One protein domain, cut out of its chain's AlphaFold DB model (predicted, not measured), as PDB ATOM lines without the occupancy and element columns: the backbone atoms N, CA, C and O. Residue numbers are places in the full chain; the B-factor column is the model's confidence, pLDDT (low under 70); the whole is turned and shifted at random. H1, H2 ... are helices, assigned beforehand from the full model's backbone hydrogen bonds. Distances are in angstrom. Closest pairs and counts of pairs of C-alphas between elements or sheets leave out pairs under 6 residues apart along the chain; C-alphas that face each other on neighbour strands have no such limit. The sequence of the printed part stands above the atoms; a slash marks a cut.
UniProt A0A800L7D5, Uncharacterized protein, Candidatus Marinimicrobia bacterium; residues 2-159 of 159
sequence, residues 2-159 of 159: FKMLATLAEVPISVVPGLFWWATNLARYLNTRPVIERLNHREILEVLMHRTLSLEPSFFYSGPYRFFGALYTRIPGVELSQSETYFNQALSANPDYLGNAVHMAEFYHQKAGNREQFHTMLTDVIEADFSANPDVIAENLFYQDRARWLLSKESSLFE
ATOM      1  N   PHE A   2     -43.575  11.037  -4.901       82.62
ATOM      2  CA  PHE A   2     -42.759   9.868  -5.298       82.62
ATOM      3  C   PHE A   2     -41.798  10.101  -6.481       82.62
ATOM      4  O   PHE A   2     -40.597   9.898  -6.346       82.62
ATOM      5  N   LYS A   3     -42.300  10.605  -7.621       86.69
ATOM      6  CA  LYS A   3     -41.469  10.857  -8.816       86.69
ATOM      7  C   LYS A   3     -40.291  11.800  -8.534       86.69
ATOM      8  O   LYS A   3     -39.214  11.592  -9.070       86.69
ATOM      9  N   MET A   4     -40.490  12.806  -7.680       90.06
ATOM     10  CA  MET A   4     -39.434  13.747  -7.295       90.06
ATOM     11  C   MET A   4     -38.363  13.052  -6.446       90.06
ATOM     12  O   MET A   4     -37.185  13.183  -6.754       90.06
ATOM     13  N   LEU A   5     -38.763  12.283  -5.430       88.06
ATOM     14  CA  LEU A   5     -37.826  11.555  -4.569       88.06
ATOM     15  C   LEU A   5     -37.009  10.524  -5.357       88.06
ATOM     16  O   LEU A   5     -35.796  10.452  -5.187       88.06
ATOM     17  N   ALA A   6     -37.648   9.796  -6.278       87.00
ATOM     18  CA  ALA A   6     -36.960   8.865  -7.168       87.00
ATOM     19  C   ALA A   6     -35.910   9.576  -8.038       87.00
ATOM     20  O   ALA A   6     -34.775   9.127  -8.125       87.00
ATOM     21  N   THR A   7     -36.245  10.734  -8.620       90.81
ATOM     22  CA  THR A   7     -35.273  11.518  -9.399       90.81
ATOM     23  C   THR A   7     -34.122  12.032  -8.532       90.81
ATOM     24  O   THR A   7     -32.972  11.978  -8.958       90.81
ATOM     25  N   LEU A   8     -34.404  12.492  -7.307       89.31
ATOM     26  CA  LEU A   8     -33.372  12.940  -6.365       89.31
ATOM     27  C   LEU A   8     -32.401  11.820  -5.978       89.31
ATOM     28  O   LEU A   8     -31.229  12.102  -5.753       89.31
ATOM     29  N   ALA A   9     -32.849  10.565  -5.948       87.06
ATOM     30  CA  ALA A   9     -31.994   9.415  -5.660       87.06
ATOM     31  C   ALA A   9     -31.012   9.072  -6.801       87.06
ATOM     32  O   ALA A   9     -30.048   8.342  -6.578       87.06
ATOM     33  N   GLU A  10     -31.216   9.611  -8.007       91.56
ATOM     34  CA  GLU A  10     -30.442   9.266  -9.207       91.56
ATOM     35  C   GLU A  10     -29.545  10.408  -9.719       91.56
ATOM     36  O   GLU A  10     -28.750  10.208 -10.638       91.56
ATOM     37  N   VAL A  11     -29.603  11.602  -9.118       92.56
ATOM     38  CA  VAL A  11     -28.832  12.778  -9.577       92.56
ATOM     39  C   VAL A  11     -27.312  12.538  -9.577       92.56
ATOM     40  O   VAL A  11     -26.825  11.784  -8.733       92.56
ATOM     41  N   PRO A  12     -26.536  13.152 -10.490       95.56
ATOM     42  CA  PRO A  12     -25.093  12.921 -10.596       95.56
ATOM     43  C   PRO A  12     -24.279  13.637  -9.504       95.56
ATOM     44  O   PRO A  12     -24.760  14.576  -8.865       95.56
ATOM     45  N   ILE A  13     -23.006  13.242  -9.351       96.06
ATOM     46  CA  ILE A  13     -22.056  13.809  -8.368       96.06
ATOM     47  C   ILE A  13     -21.912  15.332  -8.457       96.06
ATOM     48  O   ILE A  13     -21.790  15.996  -7.437       96.06
ATOM     49  N   SER A  14     -22.036  15.919  -9.650       97.12
ATOM     50  CA  SER A  14     -21.932  17.371  -9.840       97.12
ATOM     51  C   SER A  14     -22.988  18.183  -9.074       97.12
ATOM     52  O   SER A  14     -22.834  19.391  -8.925       97.12
ATOM     53  N   VAL A  15     -24.068  17.548  -8.602       96.25
ATOM     54  CA  VAL A  15     -25.157  18.200  -7.853       96.25
ATOM     55  C   VAL A  15     -24.958  18.098  -6.333       96.25
ATOM     56  O   VAL A  15     -25.641  18.803  -5.592       96.25
ATOM     57  N   VAL A  16     -24.004  17.287  -5.854       96.88
ATOM     58  CA  VAL A  16     -23.728  17.036  -4.424       96.88
ATOM     59  C   VAL A  16     -23.699  18.314  -3.572       96.88
ATOM     60  O   VAL A  16     -24.448  18.357  -2.591       96.88
ATOM     61  N   PRO A  17     -22.974  19.393  -3.944       97.94
ATOM     62  CA  PRO A  17     -22.971  20.621  -3.146       97.94
ATOM     63  C   PRO A  17     -24.365  21.234  -2.974       97.94
ATOM     64  O   PRO A  17     -24.717  21.696  -1.887       97.94
ATOM     65  N   GLY A  18     -25.179  21.213  -4.031       96.88
ATOM     66  CA  GLY A  18     -26.540  21.743  -4.014       96.88
ATOM     67  C   GLY A  18     -27.468  20.927  -3.117       96.88
ATOM     68  O   GLY A  18     -28.196  21.508  -2.313       96.88
ATOM     69  N   LEU A  19     -27.410  19.592  -3.199       96.12
ATOM     70  CA  LEU A  19     -28.207  18.710  -2.334       96.12
ATOM     71  C   LEU A  19     -27.824  18.900  -0.866       96.12
ATOM     72  O   LEU A  19     -28.699  19.083  -0.016       96.12
ATOM     73  N   PHE A  20     -26.515  18.892  -0.585       98.38
ATOM     74  CA  PHE A  20     -25.975  19.013   0.761       98.38
ATOM     75  C   PHE A  20     -26.408  20.310   1.435       98.38
ATOM     76  O   PHE A  20     -27.006  20.291   2.517       98.38
ATOM     77  N   TRP A  21     -26.129  21.447   0.796       98.31
ATOM     78  CA  TRP A  21     -26.400  22.744   1.400       98.31
ATOM     79  C   TRP A  21     -27.890  23.056   1.460       98.31
ATOM     80  O   TRP A  21     -28.337  23.657   2.438       98.31
ATOM     81  N   TRP A  22     -28.684  22.610   0.482       97.94
ATOM     82  CA  TRP A  22     -30.137  22.752   0.554       97.94
ATOM     83  C   TRP A  22     -30.714  21.977   1.743       97.94
ATOM     84  O   TRP A  22     -31.423  22.564   2.563       97.94
ATOM     85  N   ALA A  23     -30.360  20.695   1.900       97.88
ATOM     86  CA  ALA A  23     -30.883  19.881   2.997       97.88
ATOM     87  C   ALA A  23     -30.396  20.393   4.358       97.88
ATOM     88  O   ALA A  23     -31.185  20.487   5.296       97.88
ATOM     89  N   THR A  24     -29.122  20.788   4.462       98.12
ATOM     90  CA  THR A  24     -28.540  21.345   5.694       98.12
ATOM     91  C   THR A  24     -29.265  22.613   6.132       98.12
ATOM     92  O   THR A  24     -29.638  22.742   7.299       98.12
ATOM     93  N   ASN A  25     -29.516  23.541   5.205       98.12
ATOM     94  CA  ASN A  25     -30.235  24.774   5.515       98.12
ATOM     95  C   ASN A  25     -31.701  24.508   5.880       98.12
ATOM     96  O   ASN A  25     -32.196  25.077   6.856       98.12
ATOM     97  N   LEU A  26     -32.377  23.601   5.166       97.88
ATOM     98  CA  LEU A  26     -33.745  23.205   5.499       97.88
ATOM     99  C   LEU A  26     -33.821  22.551   6.889       97.88
ATOM    100  O   LEU A  26     -34.666  22.934   7.695       97.88
ATOM    101  N   ALA A  27     -32.917  21.627   7.220       97.06
ATOM    102  CA  ALA A  27     -32.872  20.992   8.536       97.06
ATOM    103  C   ALA A  27     -32.632  22.015   9.660       97.06
ATOM    104  O   ALA A  27     -33.333  21.997  10.673       97.06
ATOM    105  N   ARG A  28     -31.711  22.969   9.462       95.06
ATOM    106  CA  ARG A  28     -31.468  24.066  10.417       95.06
ATOM    107  C   ARG A  28     -32.713  24.922  10.638       95.06
ATOM    108  O   ARG A  28     -33.050  25.213  11.783       95.06
ATOM    109  N   TYR A  29     -33.431  25.276   9.574       96.56
ATOM    110  CA  TYR A  29     -34.709  25.982   9.679       96.56
ATOM    111  C   TYR A  29     -35.736  25.173  10.490       96.56
ATOM    112  O   TYR A  29     -36.331  25.689  11.443       96.56
ATOM    113  N   LEU A  30     -35.894  23.885  10.173       95.69
ATOM    114  CA  LEU A  30     -36.850  22.979  10.818       95.69
ATOM    115  C   LEU A  30     -36.538  22.691  12.298       95.69
ATOM    116  O   LEU A  30     -37.434  22.306  13.059       95.69
ATOM    117  N   ASN A  31     -35.302  22.918  12.753       91.81
ATOM    118  CA  ASN A  31     -34.951  22.794  14.169       91.81
ATOM    119  C   ASN A  31     -35.765  23.740  15.058       91.81
ATOM    120  O   ASN A  31     -36.046  23.385  16.201       91.81
ATOM    121  N   THR A  32     -36.201  24.881  14.521       93.25
ATOM    122  CA  THR A  32     -37.034  25.876  15.223       93.25
ATOM    123  C   THR A  32     -38.539  25.677  15.035       93.25
ATOM    124  O   THR A  32     -39.339  26.430  15.584       93.25
ATOM    125  N   ARG A  33     -38.947  24.667  14.258       95.38
ATOM    126  CA  ARG A  33     -40.349  24.413  13.899       95.38
ATOM    127  C   ARG A  33     -40.991  23.350  14.797       95.38
ATOM    128  O   ARG A  33     -40.280  22.645  15.519       95.38
ATOM    129  N   PRO A  34     -42.324  23.197  14.790       95.00
ATOM    130  CA  PRO A  34     -42.992  22.084  15.456       95.00
ATOM    131  C   PRO A  34     -42.514  20.718  14.946       95.00
ATOM    132  O   PRO A  34     -42.079  20.566  13.805       95.00
ATOM    133  N   VAL A  35     -42.629  19.691  15.789       93.00
ATOM    134  CA  VAL A  35     -42.167  18.331  15.456       93.00
ATOM    135  C   VAL A  35     -42.850  17.746  14.220       93.00
ATOM    136  O   VAL A  35     -42.200  17.058  13.439       93.00
ATOM    137  N   ILE A  36     -44.127  18.073  13.996       95.06
ATOM    138  CA  ILE A  36     -44.872  17.591  12.829       95.06
ATOM    139  C   ILE A  36     -44.274  18.108  11.515       95.06
ATOM    140  O   ILE A  36     -44.183  17.360  10.549       95.06
ATOM    141  N   GLU A  37     -43.773  19.348  11.487       95.19
ATOM    142  CA  GLU A  37     -43.109  19.887  10.300       95.19
ATOM    143  C   GLU A  37     -41.793  19.160  10.017       95.19
ATOM    144  O   GLU A  37     -41.505  18.861   8.860       95.19
ATOM    145  N   ARG A  38     -41.016  18.817  11.054       94.56
ATOM    146  CA  ARG A  38     -39.805  17.993  10.891       94.56
ATOM    147  C   ARG A  38     -40.133  16.629  10.294       94.56
ATOM    148  O   ARG A  38     -39.467  16.207   9.355       94.56
ATOM    149  N   LEU A  39     -41.167  15.965  10.812       94.75
ATOM    150  CA  LEU A  39     -41.601  14.656  10.324       94.75
ATOM    151  C   LEU A  39     -42.040  14.711   8.857       94.75
ATOM    152  O   LEU A  39     -41.625  13.862   8.074       94.75
ATOM    153  N   ASN A  40     -42.778  15.751   8.462       95.38
ATOM    154  CA  ASN A  40     -43.224  15.937   7.079       95.38
ATOM    155  C   ASN A  40     -42.070  16.119   6.074       95.38
ATOM    156  O   ASN A  40     -42.251  15.851   4.890       95.38
ATOM    157  N   HIS A  41     -40.895  16.567   6.527       95.75
ATOM    158  CA  HIS A  41     -39.710  16.766   5.682       95.75
ATOM    159  C   HIS A  41     -38.640  15.684   5.864       95.75
ATOM    160  O   HIS A  41     -37.622  15.717   5.176       95.75
ATOM    161  N   ARG A  42     -38.845  14.726   6.773       95.06
ATOM    162  CA  ARG A  42     -37.862  13.684   7.085       95.06
ATOM    163  C   ARG A  42     -37.430  12.926   5.830       95.06
ATOM    164  O   ARG A  42     -36.241  12.867   5.542       95.06
ATOM    165  N   GLU A  43     -38.395  12.412   5.072       95.31
ATOM    166  CA  GLU A  43     -38.138  11.553   3.911       95.31
ATOM    167  C   GLU A  43     -37.282  12.260   2.848       95.31
ATOM    168  O   GLU A  43     -36.295  11.706   2.373       95.31
ATOM    169  N   ILE A  44     -37.601  13.516   2.508       96.25
ATOM    170  CA  ILE A  44     -36.821  14.258   1.509       96.25
ATOM    171  C   ILE A  44     -35.401  14.566   2.002       96.25
ATOM    172  O   ILE A  44     -34.458  14.478   1.220       96.25
ATOM    173  N   LEU A  45     -35.224  14.885   3.290       97.31
ATOM    174  CA  LEU A  45     -33.900  15.118   3.871       97.31
ATOM    175  C   LEU A  45     -33.050  13.841   3.870       97.31
ATOM    176  O   LEU A  45     -31.882  13.893   3.485       97.31
ATOM    177  N   GLU A  46     -33.636  12.702   4.253       96.88
ATOM    178  CA  GLU A  46     -32.966  11.397   4.241       96.88
ATOM    179  C   GLU A  46     -32.570  10.997   2.814       96.88
ATOM    180  O   GLU A  46     -31.415  10.643   2.588       96.88
ATOM    181  N   VAL A  47     -33.466  11.128   1.826       97.19
ATOM    182  CA  VAL A  47     -33.161  10.815   0.415       97.19
ATOM    183  C   VAL A  47     -31.998  11.660  -0.105       97.19
ATOM    184  O   VAL A  47     -31.056  11.126  -0.694       97.19
ATOM    185  N   LEU A  48     -32.024  12.971   0.139       97.12
ATOM    186  CA  LEU A  48     -30.962  13.874  -0.305       97.12
ATOM    187  C   LEU A  48     -29.619  13.544   0.346       97.12
ATOM    188  O   LEU A  48     -28.597  13.518  -0.346       97.12
ATOM    189  N   MET A  49     -29.597  13.281   1.655       97.81
ATOM    190  CA  MET A  49     -28.338  12.985   2.338       97.81
ATOM    191  C   MET A  49     -27.829  11.576   2.089       97.81
ATOM    192  O   MET A  49     -26.620  11.416   1.949       97.81
ATOM    193  N   HIS A  50     -28.689  10.573   1.923       97.62
ATOM    194  CA  HIS A  50     -28.250   9.254   1.468       97.62
ATOM    195  C   HIS A  50     -27.695   9.314   0.045       97.62
ATOM    196  O   HIS A  50     -26.694   8.658  -0.254       97.62
ATOM    197  N   ARG A  51     -28.267  10.151  -0.833       97.38
ATOM    198  CA  ARG A  51     -27.681  10.366  -2.158       97.38
ATOM    199  C   ARG A  51     -26.324  11.059  -2.069       97.38
ATOM    200  O   ARG A  51     -25.375  10.608  -2.696       97.38
ATOM    201  N   THR A  52     -26.212  12.091  -1.241       98.06
ATOM    202  CA  THR A  52     -24.946  12.804  -1.006       98.06
ATOM    203  C   THR A  52     -23.878  11.853  -0.464       98.06
ATOM    204  O   THR A  52     -22.781  11.794  -0.999       98.06
ATOM    205  N   LEU A  53     -24.231  11.026   0.521       97.06
ATOM    206  CA  LEU A  53     -23.347  10.032   1.124       97.06
ATOM    207  C   LEU A  53     -22.949   8.918   0.145       97.06
ATOM    208  O   LEU A  53     -21.812   8.472   0.187       97.06
ATOM    209  N   SER A  54     -23.842   8.477  -0.747       97.31
ATOM    210  CA  SER A  54     -23.497   7.452  -1.751       97.31
ATOM    211  C   SER A  54     -22.603   7.969  -2.880       97.31
ATOM    212  O   SER A  54     -21.889   7.178  -3.491       97.31
ATOM    213  N   LEU A  55     -22.635   9.273  -3.162       97.75
ATOM    214  CA  LEU A  55     -21.802   9.899  -4.190       97.75
ATOM    215  C   LEU A  55     -20.460  10.390  -3.641       97.75
ATOM    216  O   LEU A  55     -19.435  10.195  -4.285       97.75
ATOM    217  N   GLU A  56     -20.470  11.034  -2.475       97.56
ATOM    218  CA  GLU A  56     -19.292  11.671  -1.889       97.56
ATOM    219  C   GLU A  56     -19.374  11.660  -0.345       97.56
ATOM    220  O   GLU A  56     -19.730  12.661   0.284       97.56
ATOM    221  N   PRO A  57     -19.047  10.526   0.307       96.81
ATOM    222  CA  PRO A  57     -19.157  10.382   1.764       96.81
ATOM    223  C   PRO A  57     -18.311  11.391   2.558       96.81
ATOM    224  O   PRO A  57     -18.664  11.757   3.681       96.81
ATOM    225  N   SER A  58     -17.189  11.836   1.986       96.00
ATOM    226  CA  SER A  58     -16.263  12.801   2.584       96.00
ATOM    227  C   SER A  58     -16.672  14.259   2.375       96.00
ATOM    228  O   SER A  58     -16.001  15.137   2.920       96.00
ATOM    229  N   PHE A  59     -17.746  14.534   1.620       97.69
ATOM    230  CA  PHE A  59     -18.137  15.893   1.253       97.69
ATOM    231  C   PHE A  59     -18.227  16.804   2.483       97.69
ATOM    232  O   PHE A  59     -18.873  16.462   3.477       97.69
ATOM    233  N   PHE A  60     -17.578  17.968   2.409       96.75
ATOM    234  CA  PHE A  60     -17.530  18.964   3.482       96.75
ATOM    235  C   PHE A  60     -17.168  18.358   4.856       96.75
ATOM    236  O   PHE A  60     -17.894  18.511   5.854       96.75
ATOM    237  N   TYR A  61     -16.045  17.629   4.870       96.69
ATOM    238  CA  TYR A  61     -15.447  17.000   6.049       96.69
ATOM    239  C   TYR A  61     -16.409  16.021   6.731       96.69
ATOM    240  O   TYR A  61     -16.770  16.179   7.901       96.69
ATOM    241  N   SER A  62     -16.899  15.043   5.961       97.94
ATOM    242  CA  SER A  62     -17.930  14.084   6.393       97.94
ATOM    243  C   SER A  62     -19.244  14.747   6.819       97.94
ATOM    244  O   SER A  62     -19.950  14.280   7.718       97.94
ATOM    245  N   GLY A  63     -19.604  15.834   6.138       98.19
ATOM    246  CA  GLY A  63     -20.845  16.571   6.331       98.19
ATOM    247  C   GLY A  63     -22.105  15.704   6.312       98.19
ATOM    248  O   GLY A  63     -22.935  15.890   7.202       98.19
ATOM    249  N   PRO A  64     -22.279  14.752   5.372       98.50
ATOM    250  CA  PRO A  64     -23.464  13.893   5.343       98.50
ATOM    251  C   PRO A  64     -23.620  13.042   6.608       98.50
ATOM    252  O   PRO A  64     -24.721  12.925   7.142       98.50
ATOM    253  N   TYR A  65     -22.517  12.505   7.137       98.75
ATOM    254  CA  TYR A  65     -22.520  11.766   8.401       98.75
ATOM    255  C   TYR A  65     -22.906  12.682   9.570       98.75
ATOM    256  O   TYR A  65     -23.857  12.400  10.299       98.75
ATOM    257  N   ARG A  66     -22.252  13.844   9.690       98.31
ATOM    258  CA  ARG A  66     -22.574  14.856  10.712       98.31
ATOM    259  C   ARG A  66     -24.038  15.312  10.643       98.31
ATOM    260  O   ARG A  66     -24.667  15.530  11.679       98.31
ATOM    261  N   PHE A  67     -24.591  15.434   9.437       98.56
ATOM    262  CA  PHE A  67     -25.994  15.775   9.218       98.56
ATOM    263  C   PHE A  67     -26.934  14.710   9.789       98.56
ATOM    264  O   PHE A  67     -27.857  15.065  10.522       98.56
ATOM    265  N   PHE A  68     -26.716  13.428   9.480       98.56
ATOM    266  CA  PHE A  68     -27.564  12.346   9.994       98.56
ATOM    267  C   PHE A  68     -27.481  12.227  11.512       98.56
ATOM    268  O   PHE A  68     -28.519  12.070  12.156       98.56
ATOM    269  N   GLY A  69     -26.280  12.395  12.076       98.38
ATOM    270  CA  GLY A  69     -26.084  12.518  13.518       98.38
ATOM    271  C   GLY A  69     -27.027  13.568  14.107       98.38
ATOM    272  O   GLY A  69     -27.884  13.260  14.928       98.38
ATOM    273  N   ALA A  70     -26.971  14.803  13.606       97.88
ATOM    274  CA  ALA A  70     -27.827  15.876  14.105       97.88
ATOM    275  C   ALA A  70     -29.330  15.621  13.861       97.88
ATOM    276  O   ALA A  70     -30.139  15.815  14.772       97.88
ATOM    277  N   LEU A  71     -29.722  15.174  12.661       97.44
ATOM    278  CA  LEU A  71     -31.123  14.937  12.293       97.44
ATOM    279  C   LEU A  71     -31.782  13.916  13.230       97.44
ATOM    280  O   LEU A  71     -32.870  14.169  13.754       97.44
ATOM    281  N   TYR A  72     -31.125  12.782  13.469       97.38
ATOM    282  CA  TYR A  72     -31.709  11.662  14.209       97.38
ATOM    283  C   TYR A  72     -31.862  11.912  15.711       97.38
ATOM    284  O   TYR A  72     -32.695  11.273  16.342       97.38
ATOM    285  N   THR A  73     -31.206  12.929  16.274       96.62
ATOM    286  CA  THR A  73     -31.503  13.395  17.647       96.62
ATOM    287  C   THR A  73     -32.860  14.104  17.774       96.62
ATOM    288  O   THR A  73     -33.387  14.262  18.880       96.62
ATOM    289  N   ARG A  74     -33.445  14.555  16.651       93.44
ATOM    290  CA  ARG A  74     -34.621  15.453  16.615       93.44
ATOM    291  C   ARG A  74     -35.869  14.840  15.981       93.44
ATOM    292  O   ARG A  74     -36.910  15.509  15.941       93.44
ATOM    293  N   ILE A  75     -35.779  13.605  15.493       91.50
ATOM    294  CA  ILE A  75     -36.883  12.866  14.875       91.50
ATOM    295  C   ILE A  75     -37.413  11.818  15.867       91.50
ATOM    296  O   ILE A  75     -36.684  10.894  16.221       91.50
ATOM    297  N   PRO A  76     -38.677  11.922  16.319       90.00
ATOM    298  CA  PRO A  76     -39.293  10.892  17.151       90.00
ATOM    299  C   PRO A  76     -39.314   9.516  16.473       90.00
ATOM    300  O   PRO A  76     -39.536   9.417  15.266       90.00
ATOM    301  N   GLY A  77     -39.139   8.459  17.269       89.06
ATOM    302  CA  GLY A  77     -39.170   7.072  16.792       89.06
ATOM    303  C   GLY A  77     -37.891   6.608  16.090       89.06
ATOM    304  O   GLY A  77     -37.876   5.509  15.545       89.06
ATOM    305  N   VAL A  78     -36.833   7.424  16.081       93.62
ATOM    306  CA  VAL A  78     -35.485   6.996  15.692       93.62
ATOM    307  C   VAL A  78     -34.672   6.739  16.954       93.62
ATOM    308  O   VAL A  78     -34.627   7.581  17.850       93.62
ATOM    309  N   GLU A  79     -34.036   5.571  17.016       95.94
ATOM    310  CA  GLU A  79     -33.146   5.210  18.118       95.94
ATOM    311  C   GLU A  79     -31.935   6.147  18.164       95.94
ATOM    312  O   GLU A  79     -31.254   6.359  17.156       95.94
ATOM    313  N   LEU A  80     -31.632   6.681  19.350       96.56
ATOM    314  CA  LEU A  80     -30.559   7.662  19.530       96.56
ATOM    315  C   LEU A  80     -29.167   7.091  19.186       96.56
ATOM    316  O   LEU A  80     -28.286   7.829  18.753       96.56
ATOM    317  N   SER A  81     -28.990   5.771  19.286       97.19
ATOM    318  CA  SER A  81     -27.767   5.064  18.873       97.19
ATOM    319  C   SER A  81     -27.455   5.206  17.376       97.19
ATOM    320  O   SER A  81     -26.289   5.147  16.975       97.19
ATOM    321  N   GLN A  82     -28.464   5.452  16.530       98.00
ATOM    322  CA  GLN A  82     -28.220   5.747  15.117       98.00
ATOM    323  C   GLN A  82     -27.488   7.082  14.965       98.00
ATOM    324  O   GLN A  82     -26.513   7.154  14.223       98.00
ATOM    325  N   SER A  83     -27.901   8.116  15.706       98.38
ATOM    326  CA  SER A  83     -27.204   9.409  15.723       98.38
ATOM    327  C   SER A  83     -25.736   9.244  16.120       98.38
ATOM    328  O   SER A  83     -24.854   9.780  15.454       98.38
ATOM    329  N   GLU A  84     -25.475   8.490  17.189       98.56
ATOM    330  CA  GLU A  84     -24.116   8.204  17.658       98.56
ATOM    331  C   GLU A  84     -23.257   7.555  16.572       98.56
ATOM    332  O   GLU A  84     -22.147   8.004  16.300       98.56
ATOM    333  N   THR A  85     -23.802   6.538  15.897       98.56
ATOM    334  CA  THR A  85     -23.108   5.821  14.819       98.56
ATOM    335  C   THR A  85     -22.660   6.778  13.714       98.56
ATOM    336  O   THR A  85     -21.506   6.734  13.286       98.56
ATOM    337  N   TYR A  86     -23.542   7.685  13.286       98.62
ATOM    338  CA  TYR A  86     -23.226   8.671  12.254       98.62
ATOM    339  C   TYR A  86     -22.196   9.709  12.722       98.62
ATOM    340  O   TYR A  86     -21.286  10.047  11.964       98.62
ATOM    341  N   PHE A  87     -22.278  10.196  13.964       98.75
ATOM    342  CA  PHE A  87     -21.257  11.106  14.488       98.75
ATOM    343  C   PHE A  87     -19.884  10.439  14.611       98.75
ATOM    344  O   PHE A  87     -18.890  11.031  14.191       98.75
ATOM    345  N   ASN A  88     -19.829   9.192  15.081       98.62
ATOM    346  CA  ASN A  88     -18.586   8.426  15.164       98.62
ATOM    347  C   ASN A  88     -17.947   8.225  13.781       98.62
ATOM    348  O   ASN A  88     -16.727   8.333  13.645       98.62
ATOM    349  N   GLN A  89     -18.754   7.999  12.738       98.56
ATOM    350  CA  GLN A  89     -18.267   7.950  11.355       98.56
ATOM    351  C   GLN A  89     -17.683   9.294  10.904       98.56
ATOM    352  O   GLN A  89     -16.616   9.316  10.295       98.56
ATOM    353  N   ALA A  90     -18.340  10.413  11.226       98.44
ATOM    354  CA  ALA A  90     -17.843  11.742  10.875       98.44
ATOM    355  C   ALA A  90     -16.510  12.069  11.571       98.44
ATOM    356  O   ALA A  90     -15.568  12.504  10.912       98.44
ATOM    357  N   LEU A  91     -16.422  11.801  12.878       97.88
ATOM    358  CA  LEU A  91     -15.215  11.990  13.686       97.88
ATOM    359  C   LEU A  91     -14.046  11.142  13.187       97.88
ATOM    360  O   LEU A  91     -12.946  11.655  13.017       97.88
ATOM    361  N   SER A  92     -14.290   9.860  12.910       97.62
ATOM    362  CA  SER A  92     -13.234   8.943  12.465       97.62
ATOM    363  C   SER A  92     -12.694   9.308  11.081       97.62
ATOM    364  O   SER A  92     -11.513   9.121  10.811       97.62
ATOM    365  N   ALA A  93     -13.556   9.810  10.193       97.25
ATOM    366  CA  ALA A  93     -13.179  10.137   8.822       97.25
ATOM    367  C   ALA A  93     -12.530  11.522   8.679       97.25
ATOM    368  O   ALA A  93     -11.703  11.707   7.792       97.25
ATOM    369  N   ASN A  94     -12.910  12.493   9.515       95.31
ATOM    370  CA  ASN A  94     -12.379  13.858   9.488       95.31
ATOM    371  C   ASN A  94     -12.188  14.395  10.921       95.31
ATOM    372  O   ASN A  94     -12.964  15.258  11.353       95.31
ATOM    373  N   PRO A  95     -11.185  13.888  11.665       92.81
ATOM    374  CA  PRO A  95     -10.941  14.281  13.055       92.81
ATOM    375  C   PRO A  95     -10.474  15.737  13.185       92.81
ATOM    376  O   PRO A  95     -10.842  16.411  14.143       92.81
ATOM    377  N   ASP A  96      -9.748  16.251  12.189       93.50
ATOM    378  CA  ASP A  96      -9.212  17.619  12.204       93.50
ATOM    379  C   ASP A  96     -10.293  18.690  11.999       93.50
ATOM    380  O   ASP A  96     -10.040  19.873  12.207       93.50
ATOM    381  N   TYR A  97     -11.506  18.307  11.586       96.50
ATOM    382  CA  TYR A  97     -12.635  19.224  11.459       96.50
ATOM    383  C   TYR A  97     -13.463  19.222  12.750       96.50
ATOM    384  O   TYR A  97     -14.376  18.407  12.936       96.50
ATOM    385  N   LEU A  98     -13.185  20.183  13.635       97.38
ATOM    386  CA  LEU A  98     -13.749  20.267  14.991       97.38
ATOM    387  C   LEU A  98     -15.276  20.375  15.014       97.38
ATOM    388  O   LEU A  98     -15.923  20.023  16.003       97.38
ATOM    389  N   GLY A  99     -15.884  20.793  13.903       97.75
ATOM    390  CA  GLY A  99     -17.332  20.811  13.753       97.75
ATOM    391  C   GLY A  99     -17.992  19.448  13.953       97.75
ATOM    392  O   GLY A  99     -19.150  19.412  14.366       97.75
ATOM    393  N   ASN A 100     -17.284  18.343  13.702       98.25
ATOM    394  CA  ASN A 100     -17.780  16.994  13.981       98.25
ATOM    395  C   ASN A 100     -17.974  16.762  15.485       98.25
ATOM    396  O   ASN A 100     -19.072  16.388  15.900       98.25
ATOM    397  N   ALA A 101     -16.955  17.069  16.291       98.50
ATOM    398  CA  ALA A 101     -17.004  16.946  17.746       98.50
ATOM    399  C   ALA A 101     -18.035  17.903  18.355       98.50
ATOM    400  O   ALA A 101     -18.911  17.482  19.105       98.50
ATOM    401  N   VAL A 102     -18.022  19.177  17.947       98.69
ATOM    402  CA  VAL A 102     -18.972  20.167  18.476       98.69
ATOM    403  C   VAL A 102     -20.422  19.776  18.198       98.69
ATOM    404  O   VAL A 102     -21.259  19.897  19.088       98.69
ATOM    405  N   HIS A 103     -20.741  19.269  17.001       98.62
ATOM    406  CA  HIS A 103     -22.104  18.814  16.716       98.62
ATOM    407  C   HIS A 103     -22.473  17.550  17.507       98.62
ATOM    408  O   HIS A 103     -23.618  17.439  17.942       98.62
ATOM    409  N   MET A 104     -21.548  16.609  17.719       98.75
ATOM    410  CA  MET A 104     -21.828  15.431  18.545       98.75
ATOM    411  C   MET A 104     -22.109  15.825  20.000       98.75
ATOM    412  O   MET A 104     -23.097  15.363  20.572       98.75
ATOM    413  N   ALA A 105     -21.313  16.729  20.574       98.75
ATOM    414  CA  ALA A 105     -21.581  17.286  21.894       98.75
ATOM    415  C   ALA A 105     -22.952  17.981  21.933       98.75
ATOM    416  O   ALA A 105     -23.830  17.590  22.703       98.75
ATOM    417  N   GLU A 106     -23.166  18.959  21.047       98.06
ATOM    418  CA  GLU A 106     -24.370  19.791  21.029       98.06
ATOM    419  C   GLU A 106     -25.655  18.990  20.796       98.06
ATOM    420  O   GLU A 106     -26.651  19.230  21.468       98.06
ATOM    421  N   PHE A 107     -25.664  18.058  19.843       97.69
ATOM    422  CA  PHE A 107     -26.890  17.365  19.454       97.69
ATOM    423  C   PHE A 107     -27.044  16.014  20.142       97.69
ATOM    424  O   PHE A 107     -28.126  15.718  20.646       97.69
ATOM    425  N   TYR A 108     -26.002  15.179  20.158       98.50
ATOM    426  CA  TYR A 108     -26.104  13.822  20.694       98.50
ATOM    427  C   TYR A 108     -25.922  13.791  22.213       98.50
ATOM    428  O   TYR A 108     -26.845  13.369  22.907       98.50
ATOM    429  N   HIS A 109     -24.791  14.265  22.749       98.56
ATOM    430  CA  HIS A 109     -24.531  14.170  24.192       98.56
ATOM    431  C   HIS A 109     -25.532  14.980  25.013       98.56
ATOM    432  O   HIS A 109     -26.010  14.489  26.036       98.56
ATOM    433  N   GLN A 110     -25.932  16.160  24.527       97.56
ATOM    434  CA  GLN A 110     -27.013  16.926  25.146       97.56
ATOM    435  C   GLN A 110     -28.327  16.129  25.181       97.56
ATOM    436  O   GLN A 110     -28.961  16.013  26.227       97.56
ATOM    437  N   LYS A 111     -28.734  15.531  24.052       96.69
ATOM    438  CA  LYS A 111     -29.980  14.758  23.960       96.69
ATOM    439  C   LYS A 111     -29.948  13.470  24.789       96.69
ATOM    440  O   LYS A 111     -30.993  13.062  25.290       96.69
ATOM    441  N   ALA A 112     -28.777  12.849  24.909       97.50
ATOM    442  CA  ALA A 112     -28.545  11.643  25.698       97.50
ATOM    443  C   ALA A 112     -28.456  11.914  27.212       97.50
ATOM    444  O   ALA A 112     -28.547  10.975  27.993       97.50
ATOM    445  N   GLY A 113     -28.287  13.175  27.632       97.31
ATOM    446  CA  GLY A 113     -28.022  13.517  29.034       97.31
ATOM    447  C   GLY A 113     -26.580  13.231  29.476       97.31
ATOM    448  O   GLY A 113     -26.291  13.211  30.670       97.31
ATOM    449  N   ASN A 114     -25.660  13.041  28.528       98.19
ATOM    450  CA  ASN A 114     -24.260  12.689  28.776       98.19
ATOM    451  C   ASN A 114     -23.435  13.945  29.089       98.19
ATOM    452  O   ASN A 114     -22.593  14.370  28.297       98.19
ATOM    453  N   ARG A 115     -23.717  14.573  30.232       98.44
ATOM    454  CA  ARG A 115     -23.122  15.858  30.621       98.44
ATOM    455  C   ARG A 115     -21.594  15.824  30.698       98.44
ATOM    456  O   ARG A 115     -20.940  16.743  30.221       98.44
ATOM    457  N   GLU A 116     -21.027  14.763  31.266       98.50
ATOM    458  CA  GLU A 116     -19.572  14.614  31.380       98.50
ATOM    459  C   GLU A 116     -18.915  14.539  29.995       98.50
ATOM    460  O   GLU A 116     -17.977  15.278  29.715       98.50
ATOM    461  N   GLN A 117     -19.456  13.720  29.087       98.56
ATOM    462  CA  GLN A 117     -18.918  13.584  27.730       98.56
ATOM    463  C   GLN A 117     -19.111  14.863  26.909       98.56
ATOM    464  O   GLN A 117     -18.230  15.220  26.133       98.56
ATOM    465  N   PHE A 118     -20.221  15.584  27.108       98.81
ATOM    466  CA  PHE A 118     -20.415  16.922  26.548       98.81
ATOM    467  C   PHE A 118     -19.303  17.877  26.991       98.81
ATOM    468  O   PHE A 118     -18.703  18.540  26.149       98.81
ATOM    469  N   HIS A 119     -19.017  17.931  28.295       98.81
ATOM    470  CA  HIS A 119     -18.005  18.824  28.847       98.81
ATOM    471  C   HIS A 119     -16.611  18.483  28.315       98.81
ATOM    472  O   HIS A 119     -15.953  19.342  27.733       98.81
ATOM    473  N   THR A 120     -16.190  17.223  28.453       98.75
ATOM    474  CA  THR A 120     -14.865  16.760  28.016       98.75
ATOM    475  C   THR A 120     -14.647  17.025  26.531       98.75
ATOM    476  O   THR A 120     -13.674  17.672  26.164       98.75
ATOM    477  N   MET A 121     -15.601  16.638  25.677       98.56
ATOM    478  CA  MET A 121     -15.474  16.813  24.228       98.56
ATOM    479  C   MET A 121     -15.354  18.287  23.813       98.56
ATOM    480  O   MET A 121     -14.624  18.607  22.878       98.56
ATOM    481  N   LEU A 122     -16.070  19.201  24.476       98.81
ATOM    482  CA  LEU A 122     -15.986  20.631  24.163       98.81
ATOM    483  C   LEU A 122     -14.710  21.282  24.706       98.81
ATOM    484  O   LEU A 122     -14.186  22.188  24.060       98.81
ATOM    485  N   THR A 123     -14.204  20.826  25.851       98.69
ATOM    486  CA  THR A 123     -12.901  21.256  26.370       98.69
ATOM    487  C   THR A 123     -11.780  20.815  25.429       98.69
ATOM    488  O   THR A 123     -10.982  21.657  25.023       98.69
ATOM    489  N   ASP A 124     -11.802  19.564  24.956       98.12
ATOM    490  CA  ASP A 124     -10.839  19.057  23.970       98.12
ATOM    491  C   ASP A 124     -10.854  19.896  22.680       98.12
ATOM    492  O   ASP A 124      -9.808  20.244  22.140       98.12
ATOM    493  N   VAL A 125     -12.040  20.297  22.200       97.94
ATOM    494  CA  VAL A 125     -12.180  21.202  21.043       97.94
ATOM    495  C   VAL A 125     -11.515  22.562  21.292       97.94
ATOM    496  O   VAL A 125     -10.899  23.121  20.385       97.94
ATOM    497  N   ILE A 126     -11.646  23.124  22.496       98.19
ATOM    498  CA  ILE A 126     -11.057  24.426  22.847       98.19
ATOM    499  C   ILE A 126      -9.531  24.343  22.921       98.19
ATOM    500  O   ILE A 126      -8.860  25.315  22.573       98.19
ATOM    501  N   GLU A 127      -8.997  23.209  23.364       96.56
ATOM    502  CA  GLU A 127      -7.560  22.974  23.519       96.56
ATOM    503  C   GLU A 127      -6.888  22.464  22.237       96.56
ATOM    504  O   GLU A 127      -5.666  22.551  22.112       96.56
ATOM    505  N   ALA A 128      -7.667  21.964  21.274       94.31
ATOM    506  CA  ALA A 128      -7.156  21.410  20.030       94.31
ATOM    507  C   ALA A 128      -6.316  22.424  19.235       94.31
ATOM    508  O   ALA A 128      -6.773  23.520  18.899       94.31
ATOM    509  N   ASP A 129      -5.106  22.003  18.860       88.75
ATOM    510  CA  ASP A 129      -4.285  22.673  17.857       88.75
ATOM    511  C   ASP A 129      -4.593  22.088  16.473       88.75
ATOM    512  O   ASP A 129      -4.326  20.922  16.189       88.75
ATOM    513  N   PHE A 130      -5.163  22.917  15.607       78.44
ATOM    514  CA  PHE A 130      -5.507  22.585  14.222       78.44
ATOM    515  C   PHE A 130      -4.752  23.458  13.217       78.44
ATOM    516  O   PHE A 130      -5.125  23.537  12.046       78.44
ATOM    517  N   SER A 131      -3.673  24.114  13.653       78.31
ATOM    518  CA  SER A 131      -2.817  24.916  12.774       78.31
ATOM    519  C   SER A 131      -2.151  24.086  11.666       78.31
ATOM    520  O   SER A 131      -1.767  24.631  10.632       78.31
ATOM    521  N   ALA A 132      -2.072  22.763  11.850       75.81
ATOM    522  CA  ALA A 132      -1.516  21.821  10.886       75.81
ATOM    523  C   ALA A 132      -2.381  21.615   9.626       75.81
ATOM    524  O   ALA A 132      -1.846  21.157   8.617       75.81
ATOM    525  N   ASN A 133      -3.677  21.961   9.652       82.88
ATOM    526  CA  ASN A 133      -4.567  21.864   8.491       82.88
ATOM    527  C   ASN A 133      -5.144  23.245   8.119       82.88
ATOM    528  O   ASN A 133      -6.216  23.622   8.604       82.88
ATOM    529  N   PRO A 134      -4.451  24.007   7.247       85.38
ATOM    530  CA  PRO A 134      -4.855  25.357   6.859       85.38
ATOM    531  C   PRO A 134      -6.256  25.464   6.252       85.38
ATOM    532  O   PRO A 134      -6.905  26.497   6.421       85.38
ATOM    533  N   ASP A 135      -6.735  24.404   5.596       89.44
ATOM    534  CA  ASP A 135      -7.990  24.407   4.837       89.44
ATOM    535  C   ASP A 135      -9.243  24.455   5.730       89.44
ATOM    536  O   ASP A 135     -10.336  24.726   5.236       89.44
ATOM    537  N   VAL A 136      -9.095  24.204   7.039       93.12
ATOM    538  CA  VAL A 136     -10.195  24.194   8.026       93.12
ATOM    539  C   VAL A 136     -10.003  25.179   9.175       93.12
ATOM    540  O   VAL A 136     -10.808  25.195  10.107       93.12
ATOM    541  N   ILE A 137      -8.949  26.003   9.156       93.94
ATOM    542  CA  ILE A 137      -8.636  26.907  10.276       93.94
ATOM    543  C   ILE A 137      -9.814  27.835  10.580       93.94
ATOM    544  O   ILE A 137     -10.165  28.019  11.744       93.94
ATOM    545  N   ALA A 138     -10.435  28.414   9.551       93.62
ATOM    546  CA  ALA A 138     -11.535  29.357   9.735       93.62
ATOM    547  C   ALA A 138     -12.748  28.685  10.400       93.62
ATOM    548  O   ALA A 138     -13.305  29.210  11.368       93.62
ATOM    549  N   GLU A 139     -13.136  27.504   9.921       94.88
ATOM    550  CA  GLU A 139     -14.222  26.710  10.482       94.88
ATOM    551  C   GLU A 139     -13.906  26.252  11.908       94.88
ATOM    552  O   GLU A 139     -14.765  26.329  12.784       94.88
ATOM    553  N   ASN A 140     -12.678  25.815  12.171       96.56
ATOM    554  CA  ASN A 140     -12.276  25.345  13.490       96.56
ATOM    555  C   ASN A 140     -12.226  26.471  14.525       96.56
ATOM    556  O   ASN A 140     -12.700  26.265  15.642       96.56
ATOM    557  N   LEU A 141     -11.768  27.673  14.159       95.94
ATOM    558  CA  LEU A 141     -11.868  28.856  15.023       95.94
ATOM    559  C   LEU A 141     -13.328  29.146  15.392       95.94
ATOM    560  O   LEU A 141     -13.648  29.346  16.565       95.94
ATOM    561  N   PHE A 142     -14.235  29.079  14.413       96.81
ATOM    562  CA  PHE A 142     -15.667  29.214  14.670       96.81
ATOM    563  C   PHE A 142     -16.184  28.137  15.642       96.81
ATOM    564  O   PHE A 142     -16.969  28.438  16.544       96.81
ATOM    565  N   TYR A 143     -15.752  26.882  15.494       97.88
ATOM    566  CA  TYR A 143     -16.188  25.799  16.376       97.88
ATOM    567  C   TYR A 143     -15.576  25.859  17.777       97.88
ATOM    568  O   TYR A 143     -16.262  25.489  18.728       97.88
ATOM    569  N   GLN A 144     -14.371  26.404  17.947       97.88
ATOM    570  CA  GLN A 144     -13.841  26.723  19.273       97.88
ATOM    571  C   GLN A 144     -14.706  27.764  19.987       97.88
ATOM    572  O   GLN A 144     -15.058  27.588  21.153       97.88
ATOM    573  N   ASP A 145     -15.108  28.826  19.287       98.38
ATOM    574  CA  ASP A 145     -16.012  29.831  19.853       98.38
ATOM    575  C   ASP A 145     -17.385  29.238  20.184       98.38
ATOM    576  O   ASP A 145     -17.952  29.512  21.248       98.38
ATOM    577  N   ARG A 146     -17.903  28.356  19.319       98.56
ATOM    578  CA  ARG A 146     -19.137  27.608  19.587       98.56
ATOM    579  C   ARG A 146     -19.002  26.724  20.828       98.56
ATOM    580  O   ARG A 146     -19.931  26.706  21.633       98.56
ATOM    581  N   ALA A 147     -17.875  26.037  21.006       98.81
ATOM    582  CA  ALA A 147     -17.614  25.192  22.166       98.81
ATOM    583  C   ALA A 147     -17.565  26.000  23.469       98.81
ATOM    584  O   ALA A 147     -18.257  25.653  24.427       98.81
ATOM    585  N   ARG A 148     -16.859  27.143  23.482       98.81
ATOM    586  CA  ARG A 148     -16.852  28.076  24.630       98.81
ATOM    587  C   ARG A 148     -18.263  28.541  24.980       98.81
ATOM    588  O   ARG A 148     -18.645  28.570  26.149       98.81
ATOM    589  N   TRP A 149     -19.056  28.883  23.964       98.75
ATOM    590  CA  TRP A 149     -20.440  29.293  24.165       98.75
ATOM    591  C   TRP A 149     -21.301  28.161  24.741       98.75
ATOM    592  O   TRP A 149     -22.045  28.397  25.692       98.75
ATOM    593  N   LEU A 150     -21.182  26.937  24.222       98.69
ATOM    594  CA  LEU A 150     -21.920  25.767  24.707       98.69
ATOM    595  C   LEU A 150     -21.584  25.434  26.168       98.69
ATOM    596  O   LEU A 150     -22.503  25.259  26.965       98.69
ATOM    597  N   LEU A 151     -20.300  25.445  26.545       98.75
ATOM    598  CA  LEU A 151     -19.873  25.265  27.939       98.75
ATOM    599  C   LEU A 151     -20.427  26.362  28.859       98.75
ATOM    600  O   LEU A 151     -20.896  26.075  29.956       98.75
ATOM    601  N   SER A 152     -20.493  27.616  28.394       98.44
ATOM    602  CA  SER A 152     -21.120  28.707  29.165       98.44
ATOM    603  C   SER A 152     -22.623  28.505  29.422       98.44
ATOM    604  O   SER A 152     -23.204  29.183  30.271       98.44
ATOM    605  N   LYS A 153     -23.267  27.600  28.672       98.25
ATOM    606  CA  LYS A 153     -24.684  27.229  28.790       98.25
ATOM    607  C   LYS A 153     -24.896  25.843  29.386       98.25
ATOM    608  O   LYS A 153     -26.047  25.439  29.516       98.25
ATOM    609  N   GLU A 154     -23.832  25.142  29.772       97.88
ATOM    610  CA  GLU A 154     -23.889  23.738  30.176       97.88
ATOM    611  C   GLU A 154     -24.930  23.492  31.274       97.88
ATOM    612  O   GLU A 154     -25.760  22.607  31.112       97.88
ATOM    613  N   SER A 155     -24.969  24.307  32.339       96.44
ATOM    614  CA  SER A 155     -25.967  24.124  33.406       96.44
ATOM    615  C   SER A 155     -27.392  24.144  32.847       96.44
ATOM    616  O   SER A 155     -28.111  23.166  32.983       96.44
ATOM    617  N   SER A 156     -27.743  25.179  32.080       96.75
ATOM    618  CA  SER A 156     -29.080  25.342  31.497       96.75
ATOM    619  C   SER A 156     -29.460  24.277  30.463       96.75
ATOM    620  O   SER A 156     -30.636  24.112  30.156       96.75
ATOM    621  N   LEU A 157     -28.478  23.581  29.881       96.31
ATOM    622  CA  LEU A 157     -28.711  22.533  28.886       96.31
ATOM    623  C   LEU A 157     -28.981  21.157  29.515       96.31
ATOM    624  O   LEU A 157     -29.532  20.299  28.822       96.31
ATOM    625  N   PHE A 158     -28.599  20.962  30.782       96.00
ATOM    626  CA  PHE A 158     -28.713  19.706  31.540       96.00
ATOM    627  C   PHE A 158     -29.489  19.857  32.869       96.00
ATOM    628  O   PHE A 158     -29.439  18.950  33.702       96.00
ATOM    629  N   GLU A 159     -30.158  20.995  33.077       73.88
ATOM    630  CA  GLU A 159     -31.063  21.287  34.208       73.88
ATOM    631  C   GLU A 159     -32.380  20.495  34.148       73.88
ATOM    632  O   GLU A 159     -32.934  20.309  33.037       73.88
TER     633      GLU A 159
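Overview. This is residues 2 to 159 of the 159 residues of an uncharacterized protein of Candidatus Marinimicrobia bacterium (UniProt A0A800L7D5). Seven helices, H2 to H8, run up and down in a slab-like bundle of three triangles in a row, H2 H3 H4, then H4 H5 H6, then H6 H7 H8, sharing H4 and H6. H1 packs on H3 at one end of the row, and little H9 lies by the first residues of H7 at the other. The 158 printed residues have nine named helices, H1 to H9 in chain order, and no named strand: all helix. The whole is compact, with a radius of gyration of the C-alphas of 15.9 A and spans of 47 by 37 by 23 A.

Arrangement. H3, residues 35 to 55, is the longest helix, with a kink of 46 degrees near residue 42. It forms a hairpin with H2, residues 13 to 30, at a shallow tilt of 21 degrees; their closest C-alphas, Val 16 and Thr 52, are 5.6 A apart. Residues 44 to 51 of H3 touch H1, residues 2 to 10, closest at C-alphas Ala 9 and Arg 51, 5.6 A. Residues 46 to 53 of H3 touch H4, residues 59 to 72, closest at C-alphas Leu 53 and Pro 64, 5.7 A. H4 and H5, residues 80 to 93, form a hairpin at 12 degrees, a shallow tilt; C-alphas Gly 69 and Ser 83 are closest, 4.0 A. Residues 66 to 70 of H4 touch H6, residues 99 to 112, the same way at a shallow tilt of 9 degrees, closest at C-alphas Ala 70 and Phe 107, 5.6 A. H6 and H7, residues 115 to 127, form a hairpin, closest at C-alphas Ala 105 and Phe 118, 4.8 A. H8, residues 134 to 152, touches H7 with residues 143 to 151 at a steep tilt of 42 degrees, closest at C-alphas Ile 126 and Gln 144, 5.1 A. H9, residues 154 to 158, only just touches H7, with 3 pairs of C-alphas within 8 A, closest Arg 115 and Phe 158, 6.8 A. Every O i to N i+4 pair is within hydrogen-bond range in H5, H7 and H9, against 4 of 5 in H1, 12 of 14 in H2, 15 of 17 in H3, 8 of 10 in H4, 9 of 10 in H6 and 13 of 15 in H8.

Along the chain. H3 is 29.5 A long, H8 27.8 A and H2 25.9 A. C-alpha 2 of H1 is at (-42.759, 9.868, -5.298), C-alpha 158 of H9 at (-28.713, 19.706, 31.540).

Size, cuts and confidence. C-alphas Lys 3 and Glu 127 are the farthest apart, 48.4 A. The printed part has no cut, no link is long, and no printed residue is under 70 in pLDDT.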